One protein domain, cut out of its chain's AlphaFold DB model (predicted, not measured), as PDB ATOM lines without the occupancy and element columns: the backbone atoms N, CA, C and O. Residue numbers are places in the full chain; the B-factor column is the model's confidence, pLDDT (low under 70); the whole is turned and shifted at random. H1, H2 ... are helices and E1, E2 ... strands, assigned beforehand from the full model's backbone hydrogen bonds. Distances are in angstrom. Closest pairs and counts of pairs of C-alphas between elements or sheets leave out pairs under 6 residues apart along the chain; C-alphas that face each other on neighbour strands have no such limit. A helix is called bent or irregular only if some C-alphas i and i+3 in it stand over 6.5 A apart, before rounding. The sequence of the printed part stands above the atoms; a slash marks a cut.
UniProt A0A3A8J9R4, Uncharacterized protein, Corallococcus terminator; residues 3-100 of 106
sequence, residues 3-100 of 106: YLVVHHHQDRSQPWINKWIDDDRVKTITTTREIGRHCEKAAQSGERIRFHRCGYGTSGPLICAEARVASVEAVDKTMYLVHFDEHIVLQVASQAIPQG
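This is residues 3 to 100 of the 106 residues of an uncharacterized protein of Corallococcus terminator (UniProt A0A3A8J9R4). One five-stranded sheet is curled like part of a barrel and folded back on itself, so that the leaf of E1 and E3 faces the leaf of E5 and E2, with the long, bent E4 as the hinge. The one named helix, H1, packs on E4 and E5 at one end of the domain, and the loop round Thr 58 lies at the other. The printed part has 98 residues, with elements in the order E1, E2, H1, E3, E4, E5. The sheet is mixed, in the order E1, E3, E4, E5, E2, and the class is mixed, helices and strands. The whole is compact, with a radius of gyration of the C-alphas of 12.8 A and spans of 36 by 27 by 24 A.

E1 is residues 3 to 6, beginning at C-alpha 3 at (-119.186, -16.007, 174.516). Residues 7 to 25 hold no named element. E2 is residues 26 to 32, 16.6 A long, and H1 is residues 33 to 45, 18.5 A from C-alpha 33 at (-122.400, -9.699, 160.275) to C-alpha 45. E3 is residues 49 to 53. E4, residues 62 to 74, is 28.5 A long and bends by 79 degrees at residue 70. E5, residues 79 to 93, is 30.3 A long, bends by 94 degrees at residue 88 and ends at C-alpha 93 at (-117.596, -27.711, 182.465).

The sheet is strongly twisted, with E1 and E2 as its edge strands. E1 and E3 are parallel, with N 4 and O 50 2.8 A apart, within hydrogen-bond range. E3, E4 and E5 form a meander, each strand the antiparallel neighbour of the one before. In the hairpin of E3 and E4, N 51 and O 65 are 2.9 A apart; in the hairpin of E4 and E5, N 70 and O 83 are 2.8 A apart. E5 and E2 are antiparallel, with N 31 and O 80 2.8 A apart. Residues 19 to 20 also pair with residues 26 to 28 of E2, antiparallel. H1 is on the sheet; its closest C-alphas to E4 are Ala 43 and Val 69, 5.1 A, and to E5 Gly 36 and Tyr 80, 5.7 A. In H1 every O i to N i+4 pair is within hydrogen-bond range. E1 is apart from E5 and from E2.

The C-alphas of Thr 58 and Lys 77, the two farthest apart, are 37.5 A from each other. The printed part has no cut. The link from E1 to E2, 19 residues, is long. The mean pLDDT of the printed part is 91.3, and residues 95 to 99 are under 70.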
ATOM      1  N   TYR A   3    -119.276 -14.565 174.710       95.00
ATOM      2  CA  TYR A   3    -119.186 -16.007 174.516       95.00
ATOM      3  C   TYR A   3    -119.644 -16.361 173.105       95.00
ATOM      4  O   TYR A   3    -120.754 -16.006 172.710       95.00
ATOM      5  N   LEU A   4    -118.805 -17.075 172.359       94.88
ATOM      6  CA  LEU A   4    -119.143 -17.639 171.058       94.88
ATOM      7  C   LEU A   4    -119.467 -19.119 171.219       94.88
ATOM      8  O   LEU A   4    -118.685 -19.866 171.805       94.88
ATOM      9  N   VAL A   5    -120.615 -19.534 170.694       93.19
ATOM     10  CA  VAL A   5    -121.022 -20.937 170.689       93.19
ATOM     11  C   VAL A   5    -120.511 -21.576 169.410       93.19
ATOM     12  O   VAL A   5    -120.798 -21.110 168.309       93.19
ATOM     13  N   VAL A   6    -119.744 -22.647 169.561       92.06
ATOM     14  CA  VAL A   6    -119.142 -23.378 168.446       92.06
ATOM     15  C   VAL A   6    -119.465 -24.856 168.569       92.06
ATOM     16  O   VAL A   6    -119.542 -25.410 169.661       92.06
ATOM     17  N   HIS A   7    -119.647 -25.521 167.442       90.56
ATOM     18  CA  HIS A   7    -119.816 -26.967 167.425       90.56
ATOM     19  C   HIS A   7    -118.459 -27.668 167.503       90.56
ATOM     20  O   HIS A   7    -117.450 -27.132 167.046       90.56
ATOM     21  N   HIS A   8    -118.436 -28.878 168.060       88.44
ATOM     22  CA  HIS A   8    -117.231 -29.704 168.100       88.44
ATOM     23  C   HIS A   8    -116.658 -29.906 166.691       88.44
ATOM     24  O   HIS A   8    -117.419 -30.159 165.765       88.44
ATOM     25  N   HIS A   9    -115.334 -29.873 166.511       88.06
ATOM     26  CA  HIS A   9    -114.711 -29.941 165.178       88.06
ATOM     27  C   HIS A   9    -115.074 -31.210 164.368       88.06
ATOM     28  O   HIS A   9    -114.948 -31.230 163.146       88.06
ATOM     29  N   GLN A  10    -115.488 -32.280 165.054       89.19
ATOM     30  CA  GLN A  10    -115.914 -33.560 164.462       89.19
ATOM     31  C   GLN A  10    -117.382 -33.569 164.024       89.19
ATOM     32  O   GLN A  10    -117.789 -34.450 163.267       89.19
ATOM     33  N   ASP A  11    -118.179 -32.608 164.489       86.75
ATOM     34  CA  ASP A  11    -119.564 -32.473 164.070       86.75
ATOM     35  C   ASP A  11    -119.598 -32.090 162.583       86.75
ATOM     36  O   ASP A  11    -119.047 -31.065 162.181       86.75
ATOM     37  N   ARG A  12    -120.212 -32.928 161.743       83.12
ATOM     38  CA  ARG A  12    -120.358 -32.674 160.299       83.12
ATOM     39  C   ARG A  12    -121.612 -31.872 159.957       83.12
ATOM     40  O   ARG A  12    -121.777 -31.487 158.806       83.12
ATOM     41  N   SER A  13    -122.487 -31.632 160.933       79.31
ATOM     42  CA  SER A  13    -123.741 -30.887 160.766       79.31
ATOM     43  C   SER A  13    -123.588 -29.382 161.004       79.31
ATOM     44  O   SER A  13    -124.580 -28.659 161.078       79.31
ATOM     45  N   GLN A  14    -122.348 -28.893 161.117       76.25
ATOM     46  CA  GLN A  14    -122.086 -27.496 161.434       76.25
ATOM     47  C   GLN A  14    -122.585 -26.578 160.316       76.25
ATOM     48  O   GLN A  14    -122.215 -26.776 159.158       76.25
ATOM     49  N   PRO A  15    -123.351 -25.528 160.654       72.12
ATOM     50  CA  PRO A  15    -123.800 -24.554 159.665       72.12
ATOM     51  C   PRO A  15    -122.635 -23.735 159.088       72.12
ATOM     52  O   PRO A  15    -122.735 -23.218 157.979       72.12
ATOM     53  N   TRP A  16    -121.526 -23.635 159.828       76.81
ATOM     54  CA  TRP A  16    -120.340 -22.869 159.454       76.81
ATOM     55  C   TRP A  16    -119.079 -23.701 159.688       76.81
ATOM     56  O   TRP A  16    -118.932 -24.334 160.734       76.81
ATOM     57  N   ILE A  17    -118.155 -23.692 158.725       78.81
ATOM     58  CA  ILE A  17    -116.881 -24.408 158.851       78.81
ATOM     59  C   ILE A  17    -115.928 -23.567 159.704       78.81
ATOM     60  O   ILE A  17    -115.371 -22.572 159.243       78.81
ATOM     61  N   ASN A  18    -115.724 -23.991 160.949       89.44
ATOM     62  CA  ASN A  18    -114.733 -23.407 161.848       89.44
ATOM     63  C   ASN A  18    -113.381 -24.099 161.654       89.44
ATOM     64  O   ASN A  18    -113.313 -25.327 161.561       89.44
ATOM     65  N   LYS A  19    -112.287 -23.332 161.644       94.12
ATOM     66  CA  LYS A  19    -110.939 -23.907 161.654       94.12
ATOM     67  C   LYS A  19    -110.472 -24.032 163.091       94.12
ATOM     68  O   LYS A  19    -110.283 -23.027 163.772       94.12
ATOM     69  N   TRP A  20    -110.238 -25.258 163.523       94.69
ATOM     70  CA  TRP A  20    -109.702 -25.571 164.840       94.69
ATOM     71  C   TRP A  20    -108.176 -25.738 164.780       94.69
ATOM     72  O   TRP A  20    -107.626 -26.103 163.739       94.69
ATOM     73  N   ILE A  21    -107.490 -25.404 165.874       95.12
ATOM     74  CA  ILE A  21    -106.066 -25.716 166.088       95.12
ATOM     75  C   ILE A  21    -105.949 -27.125 166.676       95.12
ATOM     76  O   ILE A  21    -105.109 -27.905 166.240       95.12
ATOM     77  N   ASP A  22    -106.807 -27.423 167.648       92.94
ATOM     78  CA  ASP A  22    -106.982 -28.699 168.345       92.94
ATOM     79  C   ASP A  22    -108.421 -28.780 168.888       92.94
ATOM     80  O   ASP A  22    -109.272 -28.000 168.464       92.94
ATOM     81  N   ASP A  23    -108.707 -29.689 169.820       89.31
ATOM     82  CA  ASP A  23    -110.055 -29.899 170.363       89.31
ATOM     83  C   ASP A  23    -110.615 -28.705 171.156       89.31
ATOM     84  O   ASP A  23    -111.835 -28.601 171.320       89.31
ATOM     85  N   ASP A  24    -109.758 -27.797 171.633       93.06
ATOM     86  CA  ASP A  24    -110.146 -26.726 172.554       93.06
ATOM     87  C   ASP A  24    -109.958 -25.320 171.979       93.06
ATOM     88  O   ASP A  24    -110.593 -24.368 172.442       93.06
ATOM     89  N   ARG A  25    -109.102 -25.155 170.969       95.81
ATOM     90  CA  ARG A  25    -108.728 -23.843 170.433       95.81
ATOM     91  C   ARG A  25    -109.252 -23.644 169.018       95.81
ATOM     92  O   ARG A  25    -108.849 -24.323 168.075       95.81
ATOM     93  N   VAL A  26    -110.090 -22.625 168.852       96.31
ATOM     94  CA  VAL A  26    -110.612 -22.200 167.548       96.31
ATOM     95  C   VAL A  26    -109.666 -21.179 166.922       96.31
ATOM     96  O   VAL A  26    -109.415 -20.128 167.504       96.31
ATOM     97  N   LYS A  27    -109.150 -21.464 165.723       97.56
ATOM     98  CA  LYS A  27    -108.284 -20.548 164.968       97.56
ATOM     99  C   LYS A  27    -109.087 -19.476 164.244       97.56
ATOM    100  O   LYS A  27    -108.731 -18.303 164.300       97.56
ATOM    101  N   THR A  28    -110.137 -19.894 163.539       96.94
ATOM    102  CA  THR A  28    -111.010 -18.992 162.783       96.94
ATOM    103  C   THR A  28    -112.448 -19.478 162.786       96.94
ATOM    104  O   THR A  28    -112.696 -20.688 162.791       96.94
ATOM    105  N   ILE A  29    -113.385 -18.538 162.689       95.38
ATOM    106  CA  ILE A  29    -114.787 -18.830 162.374       95.38
ATOM    107  C   ILE A  29    -115.246 -18.010 161.173       95.38
ATOM    108  O   ILE A  29    -114.877 -16.841 161.041       95.38
ATOM    109  N   THR A  30    -116.096 -18.608 160.345       93.69
ATOM    110  CA  THR A  30    -116.960 -17.859 159.428       93.69
ATOM    111  C   THR A  30    -118.288 -17.634 160.127       93.69
ATOM    112  O   THR A  30    -118.842 -18.552 160.729       93.69
ATOM    113  N   THR A  31    -118.789 -16.406 160.102       93.19
ATOM    114  CA  THR A  31    -119.943 -16.025 160.908       93.19
ATOM    115  C   THR A  31    -120.767 -14.916 160.263       93.19
ATOM    116  O   THR A  31    -120.417 -14.379 159.212       93.19
ATOM    117  N   THR A  32    -121.893 -14.577 160.886       93.88
ATOM    118  CA  THR A  32    -122.785 -13.517 160.413       93.88
ATOM    119  C   THR A  32    -122.214 -12.132 160.715       93.88
ATOM    120  O   THR A  32    -121.403 -11.943 161.624       93.88
ATOM    121  N   ARG A  33    -122.710 -11.115 160.003       94.69
ATOM    122  CA  ARG A  33    -122.400  -9.699 160.275       94.69
ATOM    123  C   ARG A  33    -122.590  -9.287 161.738       94.69
ATOM    124  O   ARG A  33    -121.821  -8.478 162.249       94.69
ATOM    125  N   GLU A  34    -123.626  -9.791 162.398       94.56
ATOM    126  CA  GLU A  34    -123.914  -9.457 163.795       94.56
ATOM    127  C   GLU A  34    -122.787  -9.919 164.725       94.56
ATOM    128  O   GLU A  34    -122.246  -9.121 165.492       94.56
ATOM    129  N   ILE A  35    -122.380 -11.183 164.599       95.12
ATOM    130  CA  ILE A  35    -121.299 -11.757 165.404       95.12
ATOM    131  C   ILE A  35    -119.969 -11.093 165.049       95.12
ATOM    132  O   ILE A  35    -119.222 -10.723 165.953       95.12
ATOM    133  N   GLY A  36    -119.713 -10.845 163.759       95.88
ATOM    134  CA  GLY A  36    -118.549 -10.084 163.301       95.88
ATOM    135  C   GLY A  36    -118.423  -8.736 164.018       95.88
ATOM    136  O   GLY A  36    -117.382  -8.447 164.601       95.88
ATOM    137  N   ARG A  37    -119.515  -7.965 164.109       95.75
ATOM    138  CA  ARG A  37    -119.547  -6.687 164.847       95.75
ATOM    139  C   ARG A  37    -119.310  -6.842 166.349       95.75
ATOM    140  O   ARG A  37    -118.742  -5.948 166.976       95.75
ATOM    141  N   HIS A  38    -119.762  -7.934 166.961       97.19
ATOM    142  CA  HIS A  38    -119.447  -8.206 168.365       97.19
ATOM    143  C   HIS A  38    -117.961  -8.505 168.571       97.19
ATOM    144  O   HIS A  38    -117.395  -8.024 169.555       97.19
ATOM    145  N   CYS A  39    -117.335  -9.230 167.642       97.31
ATOM    146  CA  CYS A  39    -115.897  -9.485 167.643       97.31
ATOM    147  C   CYS A  39    -115.086  -8.208 167.378       97.31
ATOM    148  O   CYS A  39    -114.106  -7.979 168.074       97.31
ATOM    149  N   GLU A  40    -115.519  -7.336 166.461       97.25
ATOM    150  CA  GLU A  40    -114.875  -6.032 166.216       97.25
ATOM    151  C   GLU A  40    -114.848  -5.178 167.486       97.25
ATOM    152  O   GLU A  40    -113.813  -4.623 167.849       97.25
ATOM    153  N   LYS A  41    -115.975  -5.114 168.205       96.94
ATOM    154  CA  LYS A  41    -116.052  -4.396 169.485       96.94
ATOM    155  C   LYS A  41    -115.110  -4.990 170.533       96.94
ATOM    156  O   LYS A  41    -114.481  -4.228 171.257       96.94
ATOM    157  N   ALA A  42    -115.017  -6.320 170.608       96.81
ATOM    158  CA  ALA A  42    -114.102  -6.999 171.524       96.81
ATOM    159  C   ALA A  42    -112.628  -6.735 171.162       96.81
ATOM    160  O   ALA A  42    -111.821  -6.463 172.045       96.81
ATOM    161  N   ALA A  43    -112.291  -6.723 169.867       97.00
ATOM    162  CA  ALA A  43    -110.957  -6.369 169.384       97.00
ATOM    163  C   ALA A  43    -110.579  -4.931 169.776       97.00
ATOM    164  O   ALA A  43    -109.504  -4.695 170.320       97.00
ATOM    165  N   GLN A  44    -111.489  -3.973 169.559       96.94
ATOM    166  CA  GLN A  44    -111.271  -2.556 169.876       96.94
ATOM    167  C   GLN A  44    -111.099  -2.291 171.375       96.94
ATOM    168  O   GLN A  44    -110.333  -1.409 171.757       96.94
ATOM    169  N   SER A  45    -111.806  -3.033 172.230       96.00
ATOM    170  CA  SER A  45    -111.701  -2.897 173.686       96.00
ATOM    171  C   SER A  45    -110.570  -3.727 174.304       96.00
ATOM    172  O   SER A  45    -110.297  -3.582 175.494       96.00
ATOM    173  N   GLY A  46    -109.933  -4.616 173.533       94.56
ATOM    174  CA  GLY A  46    -108.994  -5.612 174.052       94.56
ATOM    175  C   GLY A  46    -109.655  -6.689 174.927       94.56
ATOM    176  O   GLY A  46    -108.951  -7.414 175.640       94.56
ATOM    177  N   GLU A  47    -110.991  -6.792 174.898       96.12
ATOM    178  CA  GLU A  47    -111.763  -7.809 175.615       96.12
ATOM    179  C   GLU A  47    -111.442  -9.193 175.026       96.12
ATOM    180  O   GLU A  47    -111.552  -9.425 173.820       96.12
ATOM    181  N   ARG A  48    -111.053 -10.138 175.887       97.50
ATOM    182  CA  ARG A  48    -110.967 -11.553 175.505       97.50
ATOM    183  C   ARG A  48    -112.362 -12.111 175.275       97.50
ATOM    184  O   ARG A  48    -113.319 -11.666 175.890       97.50
ATOM    185  N   ILE A  49    -112.480 -13.118 174.430       97.25
ATOM    186  CA  ILE A  49    -113.739 -13.826 174.203       97.25
ATOM    187  C   ILE A  49    -113.601 -15.270 174.655       97.25
ATOM    188  O   ILE A  49    -112.494 -15.808 174.671       97.25
ATOM    189  N   ARG A  50    -114.717 -15.917 174.979       96.62
ATOM    190  CA  ARG A  50    -114.755 -17.330 175.371       96.62
ATOM    191  C   ARG A  50    -115.450 -18.182 174.327       96.62
ATOM    192  O   ARG A  50    -116.469 -17.777 173.775       96.62
ATOM    193  N   PHE A  51    -114.929 -19.382 174.104       95.12
ATOM    194  CA  PHE A  51    -115.543 -20.382 173.238       95.12
ATOM    195  C   PHE A  51    -116.303 -21.392 174.081       95.12
ATOM    196  O   PHE A  51    -115.725 -22.088 174.914       95.12
ATOM    197  N   HIS A  52    -117.605 -21.466 173.850       93.94
ATOM    198  CA  HIS A  52    -118.476 -22.477 174.413       93.94
ATOM    199  C   HIS A  52    -118.717 -23.547 173.348       93.94
ATOM    200  O   HIS A  52    -119.487 -23.352 172.409       93.94
ATOM    201  N   ARG A  53    -118.026 -24.676 173.480       91.94
ATOM    202  CA  ARG A  53    -118.156 -25.814 172.578       91.94
ATOM    203  C   ARG A  53    -119.393 -26.635 172.936       91.94
ATOM    204  O   ARG A  53    -119.537 -27.057 174.084       91.94
ATOM    205  N   CYS A  54    -120.249 -26.897 171.952       89.50
ATOM    206  CA  CYS A  54    -121.352 -27.850 172.065       89.50
ATOM    207  C   CYS A  54    -120.843 -29.256 172.390       89.50
ATOM    208  O   CYS A  54    -119.759 -29.657 171.959       89.50
ATOM    209  N   GLY A  55    -121.657 -30.016 173.122       88.44
ATOM    210  CA  GLY A  55    -121.407 -31.441 173.302       88.44
ATOM    211  C   GLY A  55    -121.525 -32.196 171.974       88.44
ATOM    212  O   GLY A  55    -122.329 -31.834 171.117       88.44
ATOM    213  N   TYR A  56    -120.719 -33.241 171.810       87.62
ATOM    214  CA  TYR A  56    -120.720 -34.111 170.637       87.62
ATOM    215  C   TYR A  56    -120.266 -35.523 171.020       87.62
ATOM    216  O   TYR A  56    -119.193 -35.697 171.597       87.62
ATOM    217  N   GLY A  57    -121.069 -36.541 170.693       86.81
ATOM    218  CA  GLY A  57    -120.792 -37.925 171.090       86.81
ATOM    219  C   GLY A  57    -120.674 -38.061 172.612       86.81
ATOM    220  O   GLY A  57    -121.617 -37.751 173.336       86.81
ATOM    221  N   THR A  58    -119.512 -38.508 173.095       87.25
ATOM    222  CA  THR A  58    -119.189 -38.607 174.531       87.25
ATOM    223  C   THR A  58    -118.596 -37.323 175.119       87.25
ATOM    224  O   THR A  58    -118.430 -37.230 176.334       87.25
ATOM    225  N   SER A  59    -118.259 -36.335 174.287       85.25
ATOM    226  CA  SER A  59    -117.718 -35.052 174.736       85.25
ATOM    227  C   SER A  59    -118.855 -34.147 175.199       85.25
ATOM    228  O   SER A  59    -119.706 -33.756 174.402       85.25
ATOM    229  N   GLY A  60    -118.873 -33.791 176.485       88.31
ATOM    230  CA  GLY A  60    -119.848 -32.847 177.036       88.31
ATOM    231  C   GLY A  60    -119.621 -31.393 176.580       88.31
ATOM    232  O   GLY A  60    -118.543 -31.064 176.065       88.31
ATOM    233  N   PRO A  61    -120.621 -30.511 176.769       90.50
ATOM    234  CA  PRO A  61    -120.466 -29.078 176.536       90.50
ATOM    235  C   PRO A  61    -119.427 -28.462 177.483       90.50
ATOM    236  O   PRO A  61    -119.355 -28.798 178.668       90.50
ATOM    237  N   LEU A  62    -118.609 -27.554 176.949       93.06
ATOM    238  CA  LEU A  62    -117.419 -27.046 177.633       93.06
ATOM    239  C   LEU A  62    -117.133 -25.597 177.239       93.06
ATOM    240  O   LEU A  62    -117.183 -25.260 176.057       93.06
ATOM    241  N   ILE A  63    -116.746 -24.752 178.195       94.38
ATOM    242  CA  ILE A  63    -116.006 -23.529 177.874       94.38
ATOM    243  C   ILE A  63    -114.548 -23.948 177.674       94.38
ATOM    244  O   ILE A  63    -113.808 -24.149 178.639       94.38
ATOM    245  N   CYS A  64    -114.166 -24.170 176.420       94.75
ATOM    246  CA  CYS A  64    -112.921 -24.854 176.083       94.75
ATOM    247  C   CYS A  64    -111.703 -23.928 176.167       94.75
ATOM    248  O   CYS A  64    -110.686 -24.298 176.754       94.75
ATOM    249  N   ALA A  65    -111.826 -22.696 175.674       96.81
ATOM    250  CA  ALA A  65    -110.754 -21.710 175.689       96.81
ATOM    251  C   ALA A  65    -111.287 -20.274 175.722       96.81
ATOM    252  O   ALA A  65    -112.458 -20.005 175.438       96.81
ATOM    253  N   GLU A  66    -110.389 -19.342 176.013       97.62
ATOM    254  CA  GLU A  66    -110.541 -17.923 175.715       97.62
ATOM    255  C   GLU A  66    -109.413 -17.432 174.806       97.62
ATOM    256  O   GLU A  66    -108.319 -17.993 174.807       97.62
ATOM    257  N   ALA A  67    -109.680 -16.404 174.007       98.31
ATOM    258  CA  ALA A  67    -108.729 -15.856 173.042       98.31
ATOM    259  C   ALA A  67    -108.957 -14.361 172.829       98.31
ATOM    260  O   ALA A  67    -109.986 -13.811 173.237       98.31
ATOM    261  N   ARG A  68    -108.009 -13.710 172.158       98.25
ATOM    262  CA  ARG A  68    -108.216 -12.377 171.597       98.25
ATOM    263  C   ARG A  68    -108.675 -12.470 170.150       98.25
ATOM    264  O   ARG A  68    -108.445 -13.463 169.463       98.25
ATOM    265  N   VAL A  69    -109.385 -11.433 169.715       98.38
ATOM    266  CA  VAL A  69    -109.756 -11.257 168.310       98.38
ATOM    267  C   VAL A  69    -108.582 -10.579 167.611       98.38
ATOM    268  O   VAL A  69    -108.298  -9.417 167.887       98.38
ATOM    269  N   ALA A  70    -107.923 -11.309 166.716       97.88
ATOM    270  CA  ALA A  70    -106.759 -10.835 165.973       97.88
ATOM    271  C   ALA A  70    -107.171  -9.953 164.784       97.88
ATOM    272  O   ALA A  70    -106.630  -8.870 164.576       97.88
ATOM    273  N   SER A  71    -108.158 -10.409 164.006       97.75
ATOM    274  CA  SER A  71    -108.740  -9.656 162.893       97.75
ATOM    275  C   SER A  71    -110.201 -10.042 162.662       97.75
ATOM    276  O   SER A  71    -110.648 -11.138 163.018       97.75
ATOM    277  N   VAL A  72    -110.950  -9.116 162.064       97.75
ATOM    278  CA  VAL A  72    -112.308  -9.337 161.563       97.75
ATOM    279  C   VAL A  72    -112.350  -8.824 160.130       97.75
ATOM    280  O   VAL A  72    -112.064  -7.656 159.878       97.75
ATOM    281  N   GLU A  73    -112.698  -9.696 159.193       96.94
ATOM    282  CA  GLU A  73    -112.689  -9.412 157.761       96.94
ATOM    283  C   GLU A  73    -114.074  -9.693 157.177       96.94
ATOM    284  O   GLU A  73    -114.640 -10.767 157.379       96.94
ATOM    285  N   ALA A  74    -114.644  -8.736 156.446       95.25
ATOM    286  CA  ALA A  74    -115.871  -8.980 155.696       95.25
ATOM    287  C   ALA A  74    -115.533  -9.809 154.447       95.25
ATOM    288  O   ALA A  74    -114.792  -9.346 153.581       95.25
ATOM    289  N   VAL A  75    -116.084 -11.019 154.350       91.81
ATOM    290  CA  VAL A  75    -115.943 -11.872 153.159       91.81
ATOM    291  C   VAL A  75    -116.884 -11.376 152.064       91.81
ATOM    292  O   VAL A  75    -116.507 -11.275 150.899       91.81
ATOM    293  N   ASP A  76    -118.110 -11.022 152.454       91.06
ATOM    294  CA  ASP A  76    -119.098 -10.379 151.597       91.06
ATOM    295  C   ASP A  76    -120.055  -9.497 152.429       91.06
ATOM    296  O   ASP A  76    -119.736  -9.041 153.530       91.06
ATOM    297  N   LYS A  77    -121.248  -9.199 151.900       88.25
ATOM    298  CA  LYS A  77    -122.233  -8.369 152.605       88.25
ATOM    299  C   LYS A  77    -122.838  -9.066 153.829       88.25
ATOM    300  O   LYS A  77    -123.327  -8.360 154.711       88.25
ATOM    301  N   THR A  78    -122.861 -10.387 153.913       88.81
ATOM    302  CA  THR A  78    -123.558 -11.139 154.967       88.81
ATOM    303  C   THR A  78    -122.613 -11.947 155.854       88.81
ATOM    304  O   THR A  78    -122.965 -12.202 157.009       88.81
ATOM    305  N   MET A  79    -121.419 -12.280 155.360       91.81
ATOM    306  CA  MET A  79    -120.444 -13.149 156.013       91.81
ATOM    307  C   MET A  79    -119.159 -12.429 156.405       91.81
ATOM    308  O   MET A  79    -118.610 -11.610 155.666       91.81
ATOM    309  N   TYR A  80    -118.665 -12.794 157.582       95.25
ATOM    310  CA  TYR A  80    -117.431 -12.297 158.170       95.25
ATOM    311  C   TYR A  80    -116.537 -13.474 158.546       95.25
ATOM    312  O   TYR A  80    -117.019 -14.496 159.033       95.25
ATOM    313  N   LEU A  81    -115.237 -13.309 158.348       96.31
ATOM    314  CA  LEU A  81    -114.195 -14.206 158.818       96.31
ATOM    315  C   LEU A  81    -113.530 -13.562 160.033       96.31
ATOM    316  O   LEU A  81    -113.110 -12.408 159.983       96.31
ATOM    317  N   VAL A  82    -113.456 -14.300 161.135       97.75
ATOM    318  CA  VAL A  82    -112.835 -13.824 162.374       97.75
ATOM    319  C   VAL A  82    -111.639 -14.699 162.702       97.75
ATOM    320  O   VAL A  82    -111.764 -15.926 162.744       97.75
ATOM    321  N   HIS A  83    -110.501 -14.060 162.953       98.25
ATOM    322  CA  HIS A  83    -109.268 -14.704 163.383       98.25
ATOM    323  C   HIS A  83    -109.048 -14.501 164.876       98.25
ATOM    324  O   HIS A  83    -109.291 -13.415 165.408       98.25
ATOM    325  N   PHE A  84    -108.541 -15.538 165.537       98.38
ATOM    326  CA  PHE A  84    -108.231 -15.505 166.961       98.38
ATOM    327  C   PHE A  84    -106.780 -15.874 167.231       98.38
ATOM    328  O   PHE A  84    -106.194 -16.706 166.530       98.38
ATOM    329  N   ASP A  85    -106.233 -15.290 168.288       97.88
ATOM    330  CA  ASP A  85    -104.886 -15.530 168.787       97.88
ATOM    331  C   ASP A  85    -104.823 -15.434 170.322       97.88
ATOM    332  O   ASP A  85    -105.842 -15.328 171.011       97.88
ATOM    333  N   GLU A  86    -103.608 -15.553 170.867       97.56
ATOM    334  CA  GLU A  86    -103.344 -15.501 172.308       97.56
ATOM    335  C   GLU A  86    -104.240 -16.454 173.136       97.56
ATOM    336  O   GLU A  86    -104.706 -16.114 174.224       97.56
ATOM    337  N   HIS A  87    -104.514 -17.663 172.632       98.25
ATOM    338  CA  HIS A  87    -105.412 -18.610 173.302       98.25
ATOM    339  C   HIS A  87    -104.932 -19.011 174.702       98.25
ATOM    340  O   HIS A  87    -103.764 -19.346 174.900       98.25
ATOM    341  N   ILE A  88    -105.868 -19.086 175.648       97.88
ATOM    342  CA  ILE A  88    -105.708 -19.761 176.940       97.88
ATOM    343  C   ILE A  88    -106.777 -20.849 177.037       97.88
ATOM    344  O   ILE A  88    -107.971 -20.568 176.942       97.88
ATOM    345  N   VAL A  89    -106.344 -22.097 177.213       97.12
ATOM    346  CA  VAL A  89    -107.237 -23.245 177.420       97.12
ATOM    347  C   VAL A  89    -107.812 -23.178 178.837       97.12
ATOM    348  O   VAL A  89    -107.070 -22.957 179.791       97.12
ATOM    349  N   LEU A  90    -109.131 -23.344 178.967       94.25
ATOM    350  CA  LEU A  90    -109.854 -23.237 180.241       94.25
ATOM    351  C   LEU A  90    -110.444 -24.572 180.712       94.25
ATOM    352  O   LEU A  90    -110.442 -24.834 181.909       94.25
ATOM    353  N   GLN A  91    -110.971 -25.386 179.791       91.19
ATOM    354  CA  GLN A  91    -111.682 -26.643 180.076       91.19
ATOM    355  C   GLN A  91    -112.667 -26.578 181.262       91.19
ATOM    356  O   GLN A  91    -112.689 -27.441 182.139       91.19
ATOM    357  N   VAL A  92    -113.533 -25.562 181.276       92.75
ATOM    358  CA  VAL A  92    -114.549 -25.407 182.327       92.75
ATOM    359  C   VAL A  92    -115.850 -26.071 181.894       92.75
ATOM    360  O   VAL A  92    -116.441 -25.693 180.877       92.75
ATOM    361  N   ALA A  93    -116.309 -27.055 182.673       87.44
ATOM    362  CA  ALA A  93    -117.596 -27.711 182.465       87.44
ATOM    363  C   ALA A  93    -118.729 -26.678 182.446       87.44
ATOM    364  O   ALA A  93    -118.801 -25.797 183.304       87.44
ATOM    365  N   SER A  94    -119.622 -26.795 181.468       78.19
ATOM    366  CA  SER A  94    -120.724 -25.858 181.286       78.19
ATOM    367  C   SER A  94    -122.054 -26.594 181.333       78.19
ATOM    368  O   SER A  94    -122.244 -27.581 180.629       78.19
ATOM    369  N   GLN A  95    -122.974 -26.135 182.186       69.94
ATOM    370  CA  GLN A  95    -124.233 -26.846 182.428       69.94
ATOM    371  C   GLN A  95    -125.293 -26.608 181.341       69.94
ATOM    372  O   GLN A  95    -126.174 -27.446 181.179       69.94
ATOM    373  N   ALA A  96    -125.222 -25.507 180.581       65.88
ATOM    374  CA  ALA A  96    -126.174 -25.233 179.504       65.88
ATOM    375  C   ALA A  96    -125.644 -24.213 178.484       65.88
ATOM    376  O   ALA A  96    -125.190 -23.128 178.846       65.88
ATOM    377  N   ILE A  97    -125.775 -24.538 177.197       68.62
ATOM    378  CA  ILE A  97    -125.750 -23.561 176.100       68.62
ATOM    379  C   ILE A  97    -127.179 -23.031 175.954       68.62
ATOM    380  O   ILE A  97    -128.098 -23.853 175.892       68.62
ATOM    381  N   PRO A  98    -127.411 -21.706 175.871       65.69
ATOM    382  CA  PRO A  98    -128.724 -21.196 175.493       65.69
ATOM    383  C   PRO A  98    -129.137 -21.812 174.148       65.69
ATOM    384  O   PRO A  98    -128.436 -21.651 173.148       65.69
ATOM    385  N   GLN A  99    -130.231 -22.579 174.125       66.88
ATOM    386  CA  GLN A  99    -130.618 -23.333 172.931       66.88
ATOM    387  C   GLN A  99    -130.782 -22.408 171.719       66.88
ATOM    388  O   GLN A  99    -131.381 -21.339 171.816       66.88
ATOM    389  N   GLY A 100    -130.242 -22.831 170.574       71.38
ATOM    390  CA  GLY A 100    -130.371 -22.109 169.309       71.38
ATOM    391  C   GLY A 100    -129.533 -20.832 169.189       71.38
ATOM    392  O   GLY A 100    -129.691 -20.129 168.193       71.38
TER     393      GLY A 100